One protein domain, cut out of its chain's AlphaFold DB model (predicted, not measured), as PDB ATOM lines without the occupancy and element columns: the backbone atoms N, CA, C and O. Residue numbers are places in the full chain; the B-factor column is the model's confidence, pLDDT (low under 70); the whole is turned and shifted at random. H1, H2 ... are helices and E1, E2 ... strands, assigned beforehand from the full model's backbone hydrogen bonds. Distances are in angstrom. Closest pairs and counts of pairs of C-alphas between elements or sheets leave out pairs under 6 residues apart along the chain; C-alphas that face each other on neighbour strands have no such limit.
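What this domain is: This is residues 4 to 119 of the 119 residues of an uncharacterized protein of Cephalotus follicularis (UniProt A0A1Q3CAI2). A strongly twisted wall of five strands, E1 E2 E3 E7 E6, has the short helix H1 on one face; beyond one end of its strands lie a small two-strand hairpin, E4 and E5, and the longer helix H2, which points outward. After E7 a long stretch with no named element, residues 101 to 119, loops back to the E6 edge, where residues 117 to 118 pair with residues 86 to 87. The printed part has 116 residues, with two named helices and seven named strands in the order H1 E1 E2 E3 E4 E5 H2 E6 E7. The large sheet is mixed, the small one antiparallel, and the class is mixed, helices and strands, with under half of the residues in named elements. The whole is compact, with a radius of gyration of the C-alphas of 14.0 A and spans of 39 by 30 by 30 A.

How they stand to each other: In the large sheet E1, residues 21 to 26, E2, residues 31 to 36, and E3, residues 42 to 45, form a meander, each strand the antiparallel neighbour of the one before. N 24 and O 33 are 2.8 A apart, and N 34 and O 43 are 2.8 A apart, both within hydrogen-bond range. E7, residues 96 to 100, is parallel to E3 at 20 degrees, with N 44 and O 97 at 2.8 A. E6, residues 85 to 89, is an edge strand and forms an antiparallel hairpin with E7, with N 87 and O 98 at 2.9 A. H1, residues 4 to 11, is on the sheet at a height of 8.4 A, over none of its strands. E4, residues 49 to 53, and E5, residues 56 to 59, form another antiparallel hairpin, with N 52 and O 56 at 2.8 A. The closest C-alphas of E2 and E5 are those of Leu 32 and His 58, 7.6 A apart. H2, residues 61 to 74, is only just not on the large sheet, with 4 pairs of C-alphas within 10 A; its closest C-alphas with E7 are those of Trp 63 and Val 100, 7.9 A apart. H1 and H2 are apart. In both helices every O i to N i+4 pair is within hydrogen-bond range.

Where its parts are: H1 begins at C-alpha 4, (228.313, 244.780, 210.440), and is 10.7 A long from first to last C-alpha. E1 measures 15.7 A, E2 16.3 A, E3 9.8 A, E4 12.1 A and E5 9.9 A. H2 measures 19.7 A and ends at C-alpha 74, (214.188, 222.335, 190.260). E6 measures 12.6 A; E7 measures 12.9 A and ends at C-alpha 100, (224.967, 233.808, 196.875).

The domain as a whole: The two C-alphas farthest apart, those of Phe 19 and Leu 72, are 40.8 A apart. The printed part has no cut, and no link between named elements is long. The mean pLDDT of the printed part is 81.7; residues 77 to 82 and 114 to 119 are under 70.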
ATOM      1  N   VAL A   4     227.516 243.635 210.903       80.50
ATOM      2  CA  VAL A   4     228.313 244.780 210.440       80.50
ATOM      3  C   VAL A   4     229.186 244.361 209.264       80.50
ATOM      4  O   VAL A   4     229.203 245.036 208.236       80.50
ATOM      5  N   PHE A   5     229.849 243.213 209.379       83.75
ATOM      6  CA  PHE A   5     230.668 242.644 208.309       83.75
ATOM      7  C   PHE A   5     229.866 242.362 207.032       83.75
ATOM      8  O   PHE A   5     230.291 242.725 205.936       83.75
ATOM      9  N   LEU A   6     228.679 241.773 207.167       79.00
ATOM     10  CA  LEU A   6     227.807 241.504 206.021       79.00
ATOM     11  C   LEU A   6     227.364 242.778 205.313       79.00
ATOM     12  O   LEU A   6     227.506 242.906 204.098       79.00
ATOM     13  N   SER A   7     226.893 243.751 206.094       82.12
ATOM     14  CA  SER A   7     226.517 245.066 205.574       82.12
ATOM     15  C   SER A   7     227.701 245.747 204.885       82.12
ATOM     16  O   SER A   7     227.521 246.427 203.876       82.12
ATOM     17  N   PHE A   8     228.921 245.551 205.391       85.50
ATOM     18  CA  PHE A   8     230.128 246.072 204.763       85.50
ATOM     19  C   PHE A   8     230.377 245.434 203.394       85.50
ATOM     20  O   PHE A   8     230.501 246.169 202.418       85.50
ATOM     21  N   ILE A   9     230.397 244.099 203.294       84.50
ATOM     22  CA  ILE A   9     230.657 243.401 202.019       84.50
ATOM     23  C   ILE A   9     229.613 243.747 200.961       84.50
ATOM     24  O   ILE A   9     229.948 243.872 199.783       84.50
ATOM     25  N   PHE A  10     228.353 243.896 201.365       79.38
ATOM     26  CA  PHE A  10     227.271 244.174 200.425       79.38
ATOM     27  C   PHE A  10     227.310 245.602 199.885       79.38
ATOM     28  O   PHE A  10     226.949 245.812 198.731       79.38
ATOM     29  N   ASN A  11     227.789 246.564 200.676       81.44
ATOM     30  CA  ASN A  11     227.814 247.973 200.277       81.44
ATOM     31  C   ASN A  11     229.186 248.449 199.770       81.44
ATOM     32  O   ASN A  11     229.259 249.467 199.089       81.44
ATOM     33  N   ASN A  12     230.273 247.747 200.104       79.44
ATOM     34  CA  ASN A  12     231.649 248.198 199.876       79.44
ATOM     35  C   ASN A  12     232.527 247.072 199.304       79.44
ATOM     36  O   ASN A  12     233.590 246.768 199.841       79.44
ATOM     37  N   THR A  13     232.102 246.448 198.203       72.12
ATOM     38  CA  THR A  13     232.804 245.296 197.596       72.12
ATOM     39  C   THR A  13     234.265 245.573 197.237       72.12
ATOM     40  O   THR A  13     235.088 244.665 197.268       72.12
ATOM     41  N   GLU A  14     234.599 246.821 196.911       74.81
ATOM     42  CA  GLU A  14     235.940 247.232 196.473       74.81
ATOM     43  C   GLU A  14     236.866 247.627 197.625       74.81
ATOM     44  O   GLU A  14     238.084 247.684 197.443       74.81
ATOM     45  N   GLN A  15     236.312 247.908 198.807       82.06
ATOM     46  CA  GLN A  15     237.105 248.403 199.924       82.06
ATOM     47  C   GLN A  15     237.802 247.258 200.673       82.06
ATOM     48  O   GLN A  15     237.279 246.140 200.734       82.06
ATOM     49  N   PRO A  16     238.975 247.523 201.280       83.31
ATOM     50  CA  PRO A  16     239.580 246.600 202.228       83.31
ATOM     51  C   PRO A  16     238.592 246.262 203.345       83.31
ATOM     52  O   PRO A  16     237.963 247.155 203.911       83.31
ATOM     53  N   VAL A  17     238.460 244.977 203.669       88.56
ATOM     54  CA  VAL A  17     237.591 244.553 204.770       88.56
ATOM     55  C   VAL A  17     238.139 245.034 206.117       88.56
ATOM     56  O   VAL A  17     239.357 245.073 206.305       88.56
ATOM     57  N   PRO A  18     237.264 245.420 207.062       89.75
ATOM     58  CA  PRO A  18     237.700 245.888 208.367       89.75
ATOM     59  C   PRO A  18     238.253 244.735 209.208       89.75
ATOM     60  O   PRO A  18     237.759 243.609 209.150       89.75
ATOM     61  N   PHE A  19     239.225 245.035 210.072       89.00
ATOM     62  CA  PHE A  19     239.664 244.103 211.112       89.00
ATOM     63  C   PHE A  19     238.457 243.629 211.955       89.00
ATOM     64  O   PHE A  19     237.616 244.462 212.306       89.00
ATOM     65  N   PRO A  20     238.344 242.332 212.313       92.56
ATOM     66  CA  PRO A  20     239.336 241.255 212.179       92.56
ATOM     67  C   PRO A  20     239.212 240.418 210.898       92.56
ATOM     68  O   PRO A  20     239.689 239.282 210.857       92.56
ATOM     69  N   TRP A  21     238.524 240.925 209.879       92.69
ATOM     70  CA  TRP A  21     238.315 240.196 208.639       92.69
ATOM     71  C   TRP A  21     239.462 240.403 207.662       92.69
ATOM     72  O   TRP A  21     240.052 241.476 207.575       92.69
ATOM     73  N   GLU A  22     239.735 239.359 206.894       92.56
ATOM     74  CA  GLU A  22     240.661 239.378 205.774       92.56
ATOM     75  C   GLU A  22     239.969 238.793 204.545       92.56
ATOM     76  O   GLU A  22     239.239 237.805 204.643       92.56
ATOM     77  N   ARG A  23     240.191 239.418 203.386       90.56
ATOM     78  CA  ARG A  23     239.723 238.933 202.089       90.56
ATOM     79  C   ARG A  23     240.853 238.162 201.422       90.56
ATOM     80  O   ARG A  23     241.929 238.718 201.218       90.56
ATOM     81  N   VAL A  24     240.583 236.919 201.049       90.50
ATOM     82  CA  VAL A  24     241.556 235.998 200.468       90.50
ATOM     83  C   VAL A  24     241.023 235.471 199.143       90.50
ATOM     84  O   VAL A  24     239.871 235.056 199.049       90.50
ATOM     85  N   TYR A  25     241.877 235.482 198.125       88.62
ATOM     86  CA  TYR A  25     241.607 234.849 196.842       88.62
ATOM     87  C   TYR A  25     242.524 233.634 196.689       88.62
ATOM     88  O   TYR A  25     243.740 233.794 196.554       88.62
ATOM     89  N   ASP A  26     241.963 232.425 196.768       87.38
ATOM     90  CA  ASP A  26     242.725 231.191 196.546       87.38
ATOM     91  C   ASP A  26     242.877 230.967 195.043       87.38
ATOM     92  O   ASP A  26     241.927 230.605 194.359       87.38
ATOM     93  N   LEU A  27     244.091 231.164 194.530       84.94
ATOM     94  CA  LEU A  27     244.414 230.983 193.114       84.94
ATOM     95  C   LEU A  27     244.275 229.534 192.636       84.94
ATOM     96  O   LEU A  27     244.127 229.309 191.440       84.94
ATOM     97  N   ARG A  28     244.363 228.546 193.532       86.75
ATOM     98  CA  ARG A  28     244.280 227.131 193.153       86.75
ATOM     99  C   ARG A  28     242.841 226.710 192.899       86.75
ATOM    100  O   ARG A  28     242.596 225.900 192.011       86.75
ATOM    101  N   THR A  29     241.920 227.190 193.726       82.75
ATOM    102  CA  THR A  29     240.488 226.895 193.590       82.75
ATOM    103  C   THR A  29     239.729 228.017 192.891       82.75
ATOM    104  O   THR A  29     238.527 227.893 192.702       82.75
ATOM    105  N   GLU A  30     240.428 229.101 192.547       85.44
ATOM    106  CA  GLU A  30     239.877 230.340 192.000       85.44
ATOM    107  C   GLU A  30     238.734 230.895 192.856       85.44
ATOM    108  O   GLU A  30     237.791 231.473 192.342       85.44
ATOM    109  N   THR A  31     238.808 230.726 194.181       86.00
ATOM    110  CA  THR A  31     237.696 231.038 195.089       86.00
ATOM    111  C   THR A  31     237.991 232.276 195.917       86.00
ATOM    112  O   THR A  31     239.025 232.366 196.591       86.00
ATOM    113  N   LEU A  32     237.041 233.209 195.939       90.56
ATOM    114  CA  LEU A  32     237.056 234.336 196.860       90.56
ATOM    115  C   LEU A  32     236.408 233.948 198.193       90.56
ATOM    116  O   LEU A  32     235.272 233.477 198.244       90.56
ATOM    117  N   TYR A  33     237.107 234.182 199.300       91.50
ATOM    118  CA  TYR A  33     236.520 234.029 200.626       91.50
ATOM    119  C   TYR A  33     237.035 235.071 201.610       91.50
ATOM    120  O   TYR A  33     238.070 235.712 201.433       91.50
ATOM    121  N   TYR A  34     236.288 235.223 202.690       92.88
ATOM    122  CA  TYR A  34     236.613 236.073 203.814       92.88
ATOM    123  C   TYR A  34     236.844 235.212 205.044       92.88
ATOM    124  O   TYR A  34     236.071 234.286 205.315       92.88
ATOM    125  N   ILE A  35     237.890 235.520 205.800       93.38
ATOM    126  CA  ILE A  35     238.219 234.818 207.036       93.38
ATOM    127  C   ILE A  35     238.298 235.801 208.195       93.38
ATOM    128  O   ILE A  35     238.912 236.862 208.098       93.38
ATOM    129  N   ASN A  36     237.650 235.459 209.301       93.25
ATOM    130  CA  ASN A  36     237.781 236.195 210.545       93.25
ATOM    131  C   ASN A  36     239.012 235.672 211.290       93.25
ATOM    132  O   ASN A  36     239.006 234.536 211.766       93.25
ATOM    133  N   GLN A  37     240.051 236.492 211.415       93.38
ATOM    134  CA  GLN A  37     241.341 236.086 211.985       93.38
ATOM    135  C   GLN A  37     241.266 235.694 213.470       93.38
ATOM    136  O   GLN A  37     242.114 234.952 213.955       93.38
ATOM    137  N   LEU A  38     240.243 236.151 214.199       93.12
ATOM    138  CA  LEU A  38     240.074 235.837 215.622       93.12
ATOM    139  C   LEU A  38     239.289 234.543 215.859       93.12
ATOM    140  O   LEU A  38     239.527 233.850 216.842       93.12
ATOM    141  N   THR A  39     238.336 234.227 214.982       90.69
ATOM    142  CA  THR A  39     237.417 233.086 215.166       90.69
ATOM    143  C   THR A  39     237.663 231.943 214.185       90.69
ATOM    144  O   THR A  39     237.103 230.863 214.355       90.69
ATOM    145  N   GLY A  40     238.459 232.167 213.136       89.31
ATOM    146  CA  GLY A  40     238.648 231.232 212.027       89.31
ATOM    147  C   GLY A  40     237.417 231.074 211.128       89.31
ATOM    148  O   GLY A  40     237.431 230.237 210.225       89.31
ATOM    149  N   LEU A  41     236.353 231.855 211.359       89.62
ATOM    150  CA  LEU A  41     235.108 231.759 210.607       89.62
ATOM    151  C   LEU A  41     235.329 232.122 209.138       89.62
ATOM    152  O   LEU A  41     235.932 233.155 208.845       89.62
ATOM    153  N   ARG A  42     234.800 231.295 208.229       91.06
ATOM    154  CA  ARG A  42     234.927 231.479 206.778       91.06
ATOM    155  C   ARG A  42     233.598 231.835 206.131       91.06
ATOM    156  O   ARG A  42     232.567 231.229 206.436       91.06
ATOM    157  N   VAL A  43     233.652 232.781 205.204       92.12
ATOM    158  CA  VAL A  43     232.538 233.165 204.340       92.12
ATOM    159  C   VAL A  43     233.018 233.115 202.894       92.12
ATOM    160  O   VAL A  43     233.860 233.912 202.503       92.12
ATOM    161  N   ILE A  44     232.527 232.154 202.124       91.38
ATOM    162  CA  ILE A  44     232.855 231.965 200.710       91.38
ATOM    163  C   ILE A  44     231.933 232.855 199.884       91.38
ATOM    164  O   ILE A  44     230.722 232.868 200.107       91.38
ATOM    165  N   ASP A  45     232.493 233.600 198.943       90.38
ATOM    166  CA  ASP A  45     231.736 234.477 198.062       90.38
ATOM    167  C   ASP A  45     231.488 233.779 196.728       90.38
ATOM    168  O   ASP A  45     232.399 233.638 195.923       90.38
ATOM    169  N   LEU A  46     230.255 233.317 196.513       88.88
ATOM    170  CA  LEU A  46     229.853 232.633 195.285       88.88
ATOM    171  C   LEU A  46     229.189 233.584 194.283       88.88
ATOM    172  O   LEU A  46     228.511 233.147 193.353       88.88
ATOM    173  N   ARG A  47     229.307 234.903 194.468       86.38
ATOM    174  CA  ARG A  47     228.736 235.848 193.507       86.38
ATOM    175  C   ARG A  47     229.513 235.763 192.186       86.38
ATOM    176  O   ARG A  47     230.740 235.764 192.193       86.38
ATOM    177  N   PRO A  48     228.822 235.757 191.032       77.81
ATOM    178  CA  PRO A  48     229.427 235.506 189.726       77.81
ATOM    179  C   PRO A  48     230.438 236.574 189.309       77.81
ATOM    180  O   PRO A  48     231.302 236.283 188.489       77.81
ATOM    181  N   GLN A  49     230.326 237.797 189.835       79.00
ATOM    182  CA  GLN A  49     231.292 238.868 189.623       79.00
ATOM    183  C   GLN A  49     231.503 239.655 190.911       79.00
ATOM    184  O   GLN A  49     230.551 240.201 191.475       79.00
ATOM    185  N   VAL A  50     232.757 239.745 191.349       78.31
ATOM    186  CA  VAL A  50     233.154 240.554 192.505       78.31
ATOM    187  C   VAL A  50     234.362 241.398 192.134       78.31
ATOM    188  O   VAL A  50     235.376 240.881 191.667       78.31
ATOM    189  N   ASN A  51     234.270 242.709 192.362       78.75
ATOM    190  CA  ASN A  51     235.405 243.600 192.167       78.75
ATOM    191  C   ASN A  51     236.412 243.415 193.313       78.75
ATOM    192  O   ASN A  51     236.094 243.639 194.484       78.75
ATOM    193  N   LEU A  52     237.631 243.002 192.971       75.88
ATOM    194  CA  LEU A  52     238.734 242.803 193.912       75.88
ATOM    195  C   LEU A  52     239.491 244.111 194.212       75.88
ATOM    196  O   LEU A  52     240.349 244.136 195.096       75.88
ATOM    197  N   GLY A  53     239.157 245.202 193.523       74.62
ATOM    198  CA  GLY A  53     239.863 246.478 193.561       74.62
ATOM    199  C   GLY A  53     241.020 246.531 192.558       74.62
ATOM    200  O   GLY A  53     241.419 245.524 191.975       74.62
ATOM    201  N   GLY A  54     241.552 247.732 192.313       75.06
ATOM    202  CA  GLY A  54     242.708 247.922 191.423       75.06
ATOM    203  C   GLY A  54     242.467 247.524 189.958       75.06
ATOM    204  O   GLY A  54     243.422 247.242 189.243       75.06
ATOM    205  N   GLY A  55     241.203 247.477 189.520       73.94
ATOM    206  CA  GLY A  55     240.811 247.044 188.174       73.94
ATOM    207  C   GLY A  55     240.699 245.526 187.993       73.94
ATOM    208  O   GLY A  55     240.475 245.074 186.873       73.94
ATOM    209  N   LEU A  56     240.841 244.737 189.064       75.50
ATOM    210  CA  LEU A  56     240.710 243.282 189.022       75.50
ATOM    211  C   LEU A  56     239.274 242.849 189.334       75.50
ATOM    212  O   LEU A  56     238.694 243.248 190.341       75.50
ATOM    213  N   MET A  57     238.728 241.978 188.489       78.81
ATOM    214  CA  MET A  57     237.423 241.348 188.680       78.81
ATOM    215  C   MET A  57     237.616 239.850 188.885       78.81
ATOM    216  O   MET A  57     238.305 239.198 188.103       78.81
ATOM    217  N   HIS A  58     236.985 239.311 189.919       79.75
ATOM    218  CA  HIS A  58     236.836 237.876 190.095       79.75
ATOM    219  C   HIS A  58     235.548 237.416 189.413       79.75
ATOM    220  O   HIS A  58     234.509 238.057 189.577       79.75
ATOM    221  N   SER A  59     235.630 236.314 188.667       81.56
ATOM    222  CA  SER A  59     234.472 235.618 188.122       81.56
ATOM    223  C   SER A  59     234.376 234.229 188.741       81.56
ATOM    224  O   SER A  59     235.286 233.427 188.564       81.56
ATOM    225  N   GLU A  60     233.280 233.954 189.444       82.56
ATOM    226  CA  GLU A  60     233.043 232.646 190.058       82.56
ATOM    227  C   GLU A  60     232.287 231.731 189.085       82.56
ATOM    228  O   GLU A  60     231.168 232.035 188.645       82.56
ATOM    229  N   THR A  61     232.896 230.598 188.745       81.38
ATOM    230  CA  THR A  61     232.327 229.621 187.807       81.38
ATOM    231  C   THR A  61     231.490 228.569 188.529       81.38
ATOM    232  O   THR A  61     230.446 228.174 188.003       81.38
ATOM    233  N   LEU A  62     231.843 228.221 189.776       82.88
ATOM    234  CA  LEU A  62     231.123 227.229 190.586       82.88
ATOM    235  C   LEU A  62     229.643 227.569 190.731       82.88
ATOM    236  O   LEU A  62     228.781 226.698 190.611       82.88
ATOM    237  N   TRP A  63     229.332 228.845 190.970       84.81
ATOM    238  CA  TRP A  63     227.947 229.287 191.112       84.81
ATOM    239  C   TRP A  63     227.154 229.149 189.815       84.81
ATOM    240  O   TRP A  63     225.996 228.733 189.834       84.81
ATOM    241  N   SER A  64     227.776 229.470 188.683       82.00
ATOM    242  CA  SER A  64     227.134 229.369 187.370       82.00
ATOM    243  C   SER A  64     226.821 227.912 187.025       82.00
ATOM    244  O   SER A  64     225.692 227.601 186.636       82.00
ATOM    245  N   ASP A  65     227.777 227.011 187.249       86.81
ATOM    246  CA  ASP A  65     227.607 225.573 187.028       86.81
ATOM    247  C   ASP A  65     226.532 224.984 187.946       86.81
ATOM    248  O   ASP A  65     225.635 224.262 187.492       86.81
ATOM    249  N   PHE A  66     226.564 225.364 189.226       85.69
ATOM    250  CA  PHE A  66     225.539 224.992 190.190       85.69
ATOM    251  C   PHE A  66     224.149 225.444 189.734       85.69
ATOM    252  O   PHE A  66     223.228 224.629 189.692       85.69
ATOM    253  N   MET A  67     223.985 226.713 189.352       84.56
ATOM    254  CA  MET A  67     222.687 227.259 188.948       84.56
ATOM    255  C   MET A  67     222.156 226.629 187.659       84.56
ATOM    256  O   MET A  67     220.943 226.451 187.533       84.56
ATOM    257  N   ASN A  68     223.030 226.243 186.726       87.62
ATOM    258  CA  ASN A  68     222.630 225.499 185.531       87.62
ATOM    259  C   ASN A  68     222.007 224.148 185.910       87.62
ATOM    260  O   ASN A  68     220.885 223.842 185.499       87.62
ATOM    261  N   LEU A  69     222.689 223.370 186.754       86.25
ATOM    262  CA  LEU A  69     222.177 222.086 187.242       86.25
ATOM    263  C   LEU A  69     220.936 222.253 188.124       86.25
ATOM    264  O   LEU A  69     219.995 221.463 188.036       86.25
ATOM    265  N   TYR A  70     220.911 223.283 188.966       84.31
ATOM    266  CA  TYR A  70     219.786 223.574 189.845       84.31
ATOM    267  C   TYR A  70     218.523 223.863 189.032       84.31
ATOM    268  O   TYR A  70     217.480 223.263 189.283       84.31
ATOM    269  N   ARG A  71     218.620 224.710 188.001       86.56
ATOM    270  CA  ARG A  71     217.484 225.053 187.131       86.56
ATOM    271  C   ARG A  71     216.963 223.854 186.344       86.56
ATOM    272  O   ARG A  71     215.752 223.720 186.191       86.56
ATOM    273  N   LEU A  72     217.848 222.961 185.899       86.50
ATOM    274  CA  LEU A  72     217.451 221.723 185.217       86.50
ATOM    275  C   LEU A  72     216.647 220.779 186.123       86.50
ATOM    276  O   LEU A  72     215.728 220.121 185.645       86.50
ATOM    277  N   ASN A  73     216.977 220.716 187.416       84.62
ATOM    278  CA  ASN A  73     216.354 219.778 188.356       84.62
ATOM    279  C   ASN A  73     215.154 220.363 189.120       84.62
ATOM    280  O   ASN A  73     214.253 219.619 189.501       84.62
ATOM    281  N   PHE A  74     215.145 221.676 189.364       81.38
ATOM    282  CA  PHE A  74     214.188 222.335 190.260       81.38
ATOM    283  C   PHE A  74     213.413 223.489 189.605       81.38
ATOM    284  O   PHE A  74     212.515 224.047 190.235       81.38
ATOM    285  N   GLY A  75     213.713 223.829 188.347       79.50
ATOM    286  CA  GLY A  75     213.085 224.936 187.624       79.50
ATOM    287  C   GLY A  75     213.711 226.302 187.917       79.50
ATOM    288  O   GLY A  75     214.694 226.427 188.652       79.50
ATOM    289  N   GLU A  76     213.163 227.353 187.302       72.50
ATOM    290  CA  GLU A  76     213.618 228.719 187.569       72.50
ATOM    291  C   GLU A  76     213.270 229.147 188.992       72.50
ATOM    292  O   GLU A  76     212.175 228.890 189.494       72.50
ATOM    293  N   ASN A  77     214.196 229.862 189.628       66.94
ATOM    294  CA  ASN A  77     213.910 230.524 190.883       66.94
ATOM    295  C   ASN A  77     213.024 231.750 190.601       66.94
ATOM    296  O   ASN A  77     213.488 232.679 189.932       66.94
ATOM    297  N   PRO A  78     211.770 231.797 191.094       61.22
ATOM    298  CA  PRO A  78     210.897 232.948 190.864       61.22
ATOM    299  C   PRO A  78     211.414 234.210 191.571       61.22
ATOM    300  O   PRO A  78     210.977 235.322 191.277       61.22
ATOM    301  N   TYR A  79     212.359 234.047 192.496       60.41
ATOM    302  CA  TYR A  79     212.939 235.105 193.299       60.41
ATOM    303  C   TYR A  79     214.252 235.614 192.692       60.41
ATOM    304  O   TYR A  79     215.343 235.262 193.138       60.41
ATOM    305  N   ARG A  80     214.154 236.504 191.697       56.38
ATOM    306  CA  ARG A  80     215.289 237.346 191.281       56.38
ATOM    307  C   ARG A  80     215.394 238.551 192.210       56.38
ATOM    308  O   ARG A  80     214.910 239.634 191.891       56.38
ATOM    309  N   TYR A  81     215.974 238.359 193.388       60.03
ATOM    310  CA  TYR A  81     216.317 239.490 194.245       60.03
ATOM    311  C   TYR A  81     217.628 240.124 193.774       60.03
ATOM    312  O   TYR A  81     218.569 239.431 193.406       60.03
ATOM    313  N   ASN A  82     217.704 241.455 193.827       60.12
ATOM    314  CA  ASN A  82     218.924 242.211 193.513       60.12
ATOM    315  C   ASN A  82     219.908 242.272 194.697       60.12
ATOM    316  O   ASN A  82     220.825 243.093 194.694       60.12
ATOM    317  N   HIS A  83     219.701 241.450 195.729       70.00
ATOM    318  CA  HIS A  83     220.495 241.462 196.952       70.00
ATOM    319  C   HIS A  83     221.029 240.060 197.254       70.00
ATOM    320  O   HIS A  83     220.283 239.092 197.104       70.00
ATOM    321  N   PRO A  84     222.301 239.944 197.663       79.00
ATOM    322  CA  PRO A  84     222.897 238.659 197.990       79.00
ATOM    323  C   PRO A  84     222.318 238.057 199.281       79.00
ATOM    324  O   PRO A  84     221.942 238.776 200.204       79.00
ATOM    325  N   PHE A  85     222.304 236.728 199.351       82.44
ATOM    326  CA  PHE A  85     221.848 235.920 200.484       82.44
ATOM    327  C   PHE A  85     223.010 235.210 201.154       82.44
ATOM    328  O   PHE A  85     224.047 234.970 200.534       82.44
ATOM    329  N   ILE A  86     222.795 234.801 202.403       86.31
ATOM    330  CA  ILE A  86     223.769 234.031 203.167       86.31
ATOM    331  C   ILE A  86     223.207 232.660 203.497       86.31
ATOM    332  O   ILE A  86     222.098 232.508 204.013       86.31
ATOM    333  N   LEU A  87     224.029 231.660 203.224       87.06
ATOM    334  CA  LEU A  87     223.717 230.253 203.379       87.06
ATOM    335  C   LEU A  87     224.708 229.632 204.358       87.06
ATOM    336  O   LEU A  87     225.916 229.756 204.174       87.06
ATOM    337  N   ALA A  88     224.225 228.949 205.392       85.75
ATOM    338  CA  ALA A  88     225.094 228.151 206.253       85.75
ATOM    339  C   ALA A  88     225.418 226.806 205.577       85.75
ATOM    340  O   ALA A  88     224.517 226.009 205.314       85.75
ATOM    341  N   ALA A  89     226.699 226.543 205.307       85.31
ATOM    342  CA  ALA A  89     227.181 225.306 204.701       85.31
ATOM    343  C   ALA A  89     227.913 224.438 205.733       85.31
ATOM    344  O   ALA A  89     229.094 224.621 206.031       85.31
ATOM    345  N   ASN A  90     227.198 223.433 206.241       83.38
ATOM    346  CA  ASN A  90     227.721 222.479 207.226       83.38
ATOM    347  C   ASN A  90     228.444 221.278 206.595       83.38
ATOM    348  O   ASN A  90     229.014 220.464 207.310       83.38
ATOM    349  N   CYS A  91     228.424 221.150 205.266       86.38
ATOM    350  CA  CYS A  91     229.112 220.075 204.546       86.38
ATOM    351  C   CYS A  91     230.626 220.314 204.386       86.38
ATOM    352  O   CYS A  91     231.316 219.489 203.797       86.38
ATOM    353  N   LEU A  92     231.133 221.454 204.863       83.75
ATOM    354  CA  LEU A  92     232.546 221.816 204.835       83.75
ATOM    355  C   LEU A  92     233.165 221.619 206.224       83.75
ATOM    356  O   LEU A  92     232.498 221.795 207.242       83.75
ATOM    357  N   SER A  93     234.454 221.277 206.265       82.50
ATOM    358  CA  SER A  93     235.234 221.177 207.503       82.50
ATOM    359  C   SER A  93     236.466 222.091 207.414       82.50
ATOM    360  O   SER A  93     237.406 221.751 206.690       82.50
ATOM    361  N   PRO A  94     236.495 223.239 208.125       83.19
ATOM    362  CA  PRO A  94     235.469 223.725 209.056       83.19
ATOM    363  C   PRO A  94     234.192 224.222 208.346       83.19
ATOM    364  O   PRO A  94     234.259 224.560 207.159       83.19
ATOM    365  N   PRO A  95     233.048 224.310 209.060       84.38
ATOM    366  CA  PRO A  95     231.826 224.897 208.523       84.38
ATOM    367  C   PRO A  95     232.069 226.311 208.007       84.38
ATOM    368  O   PRO A  95     232.816 227.091 208.608       84.38
ATOM    369  N   ALA A  96     231.411 226.647 206.905       88.81
ATOM    370  CA  ALA A  96     231.518 227.961 206.294       88.81
ATOM    371  C   ALA A  96     230.134 228.518 205.987       88.81
ATOM    372  O   ALA A  96     229.136 227.798 205.952       88.81
ATOM    373  N   TYR A  97     230.086 229.814 205.736       90.50
ATOM    374  CA  TYR A  97     228.923 230.443 205.137       90.50
ATOM    375  C   TYR A  97     229.193 230.744 203.671       90.50
ATOM    376  O   TYR A  97     230.344 230.919 203.286       90.50
ATOM    377  N   LEU A  98     228.144 230.809 202.864       90.00
ATOM    378  CA  LEU A  98     228.221 231.123 201.442       90.00
ATOM    379  C   LEU A  98     227.409 232.386 201.175       90.00
ATOM    380  O   LEU A  98     226.265 232.470 201.619       90.00
ATOM    381  N   ILE A  99     227.984 233.335 200.444       89.56
ATOM    382  CA  ILE A  99     227.269 234.475 199.872       89.56
ATOM    383  C   ILE A  99     226.830 234.076 198.469       89.56
ATOM    384  O   ILE A  99     227.661 233.676 197.661       89.56
ATOM    385  N   VAL A 100     225.541 234.191 198.172       86.44
ATOM    386  CA  VAL A 100     224.967 233.808 196.875       86.44
ATOM    387  C   VAL A 100     224.035 234.884 196.340       86.44
ATOM    388  O   VAL A 100     223.555 235.713 197.102       86.44
ATOM    389  N   ASN A 101     223.721 234.857 195.046       82.06
ATOM    390  CA  ASN A 101     222.797 235.832 194.450       82.06
ATOM    391  C   ASN A 101     221.319 235.446 194.545       82.06
ATOM    392  O   ASN A 101     220.455 236.307 194.420       82.06
ATOM    393  N   GLU A 102     221.012 234.166 194.732       81.19
ATOM    394  CA  GLU A 102     219.639 233.664 194.714       81.19
ATOM    395  C   GLU A 102     219.448 232.649 195.851       81.19
ATOM    396  O   GLU A 102     220.367 231.873 196.133       81.19
ATOM    397  N   PRO A 103     218.279 232.619 196.517       78.62
ATOM    398  CA  PRO A 103     218.018 231.654 197.577       78.62
ATOM    399  C   PRO A 103     217.867 230.252 196.983       78.62
ATOM    400  O   PRO A 103     217.116 230.063 196.031       78.62
ATOM    401  N   VAL A 104     218.528 229.246 197.556       81.12
ATOM    402  CA  VAL A 104     218.473 227.866 197.046       81.12
ATOM    403  C   VAL A 104     218.177 226.855 198.140       81.12
ATOM    404  O   VAL A 104     218.510 227.056 199.305       81.12
ATOM    405  N   GLN A 105     217.533 225.751 197.759       79.56
ATOM    406  CA  GLN A 105     217.117 224.703 198.699       79.56
ATOM    407  C   GLN A 105     218.228 223.690 199.007       79.56
ATOM    408  O   GLN A 105     218.147 222.974 200.005       79.56
ATOM    409  N   ARG A 106     219.255 223.613 198.153       83.94
ATOM    410  CA  ARG A 106     220.368 222.659 198.252       83.94
ATOM    411  C   ARG A 106     221.698 223.394 198.320       83.94
ATOM    412  O   ARG A 106     221.886 224.385 197.620       83.94
ATOM    413  N   CYS A 107     222.615 222.882 199.139       86.00
ATOM    414  CA  CYS A 107     223.959 223.429 199.298       86.00
ATOM    415  C   CYS A 107     224.744 223.414 197.972       86.00
ATOM    416  O   CYS A 107     224.960 222.330 197.433       86.00
ATOM    417  N   PRO A 108     225.264 224.559 197.496       85.50
ATOM    418  CA  PRO A 108     226.072 224.633 196.276       85.50
ATOM    419  C   PRO A 108     227.344 223.787 196.299       85.50
ATOM    420  O   PRO A 108     227.817 223.347 195.261       85.50
ATOM    421  N   MET A 109     227.880 223.529 197.494       86.50
ATOM    422  CA  MET A 109     229.146 222.815 197.662       86.50
ATOM    423  C   MET A 109     229.002 221.290 197.595       86.50
ATOM    424  O   MET A 109     229.981 220.608 197.315       86.50
ATOM    425  N   CYS A 110     227.824 220.737 197.905       87.19
ATOM    426  CA  CYS A 110     227.632 219.279 197.980       87.19
ATOM    427  C   CYS A 110     226.324 218.761 197.375       87.19
ATOM    428  O   CYS A 110     226.134 217.553 197.350       87.19
ATOM    429  N   PHE A 111     225.404 219.631 196.949       83.19
ATOM    430  CA  PHE A 111     224.057 219.313 196.447       83.19
ATOM    431  C   PHE A 111     223.121 218.514 197.375       83.19
ATOM    432  O   PHE A 111     221.916 218.484 197.129       83.19
ATOM    433  N   ASP A 112     223.614 217.941 198.471       77.44
ATOM    434  CA  ASP A 112     222.841 217.011 199.298       77.44
ATOM    435  C   ASP A 112     222.134 217.675 200.482       77.44
ATOM    436  O   ASP A 112     221.018 217.295 200.835       77.44
ATOM    437  N   HIS A 113     222.733 218.688 201.103       71.25
ATOM    438  CA  HIS A 113     222.227 219.229 202.367       71.25
ATOM    439  C   HIS A 113     221.277 220.416 202.165       71.25
ATOM    440  O   HIS A 113     221.541 221.300 201.343       71.25
ATOM    441  N   PHE A 114     220.192 220.447 202.950       64.94
ATOM    442  CA  PHE A 114     219.313 221.612 203.075       64.94
ATOM    443  C   PHE A 114     220.024 222.751 203.797       64.94
ATOM    444  O   PHE A 114     220.835 222.525 204.699       64.94
ATOM    445  N   ILE A 115     219.689 223.977 203.412       63.72
ATOM    446  CA  ILE A 115     220.320 225.180 203.943       63.72
ATOM    447  C   ILE A 115     219.361 225.911 204.880       63.72
ATOM    448  O   ILE A 115     218.195 226.113 204.553       63.72
ATOM    449  N   LEU A 116     219.879 226.371 206.020       58.22
ATOM    450  CA  LEU A 116     219.246 227.433 206.797       58.22
ATOM    451  C   LEU A 116     219.660 228.779 206.191       58.22
ATOM    452  O   LEU A 116     220.785 229.236 206.396       58.22
ATOM    453  N   SER A 117     218.773 229.397 205.413       55.06
ATOM    454  CA  SER A 117     218.947 230.784 204.976       55.06
ATOM    455  C   SER A 117     218.683 231.713 206.159       55.06
ATOM    456  O   SER A 117     217.652 231.581 206.825       55.06
ATOM    457  N   HIS A 118     219.593 232.640 206.443       53.62
ATOM    458  CA  HIS A 118     219.298 233.767 207.330       53.62
ATOM    459  C   HIS A 118     219.046 235.008 206.461       53.62
ATOM    460  O   HIS A 118     219.844 235.246 205.551       53.62
ATOM    461  N   PRO A 119     217.925 235.726 206.673       48.97
ATOM    462  CA  PRO A 119     217.632 236.974 205.975       48.97
ATOM    463  C   PRO A 119     218.582 238.104 206.384       48.97
ATOM    464  O   PRO A 119     219.116 238.059 207.519       48.97
TER     465      PRO A 119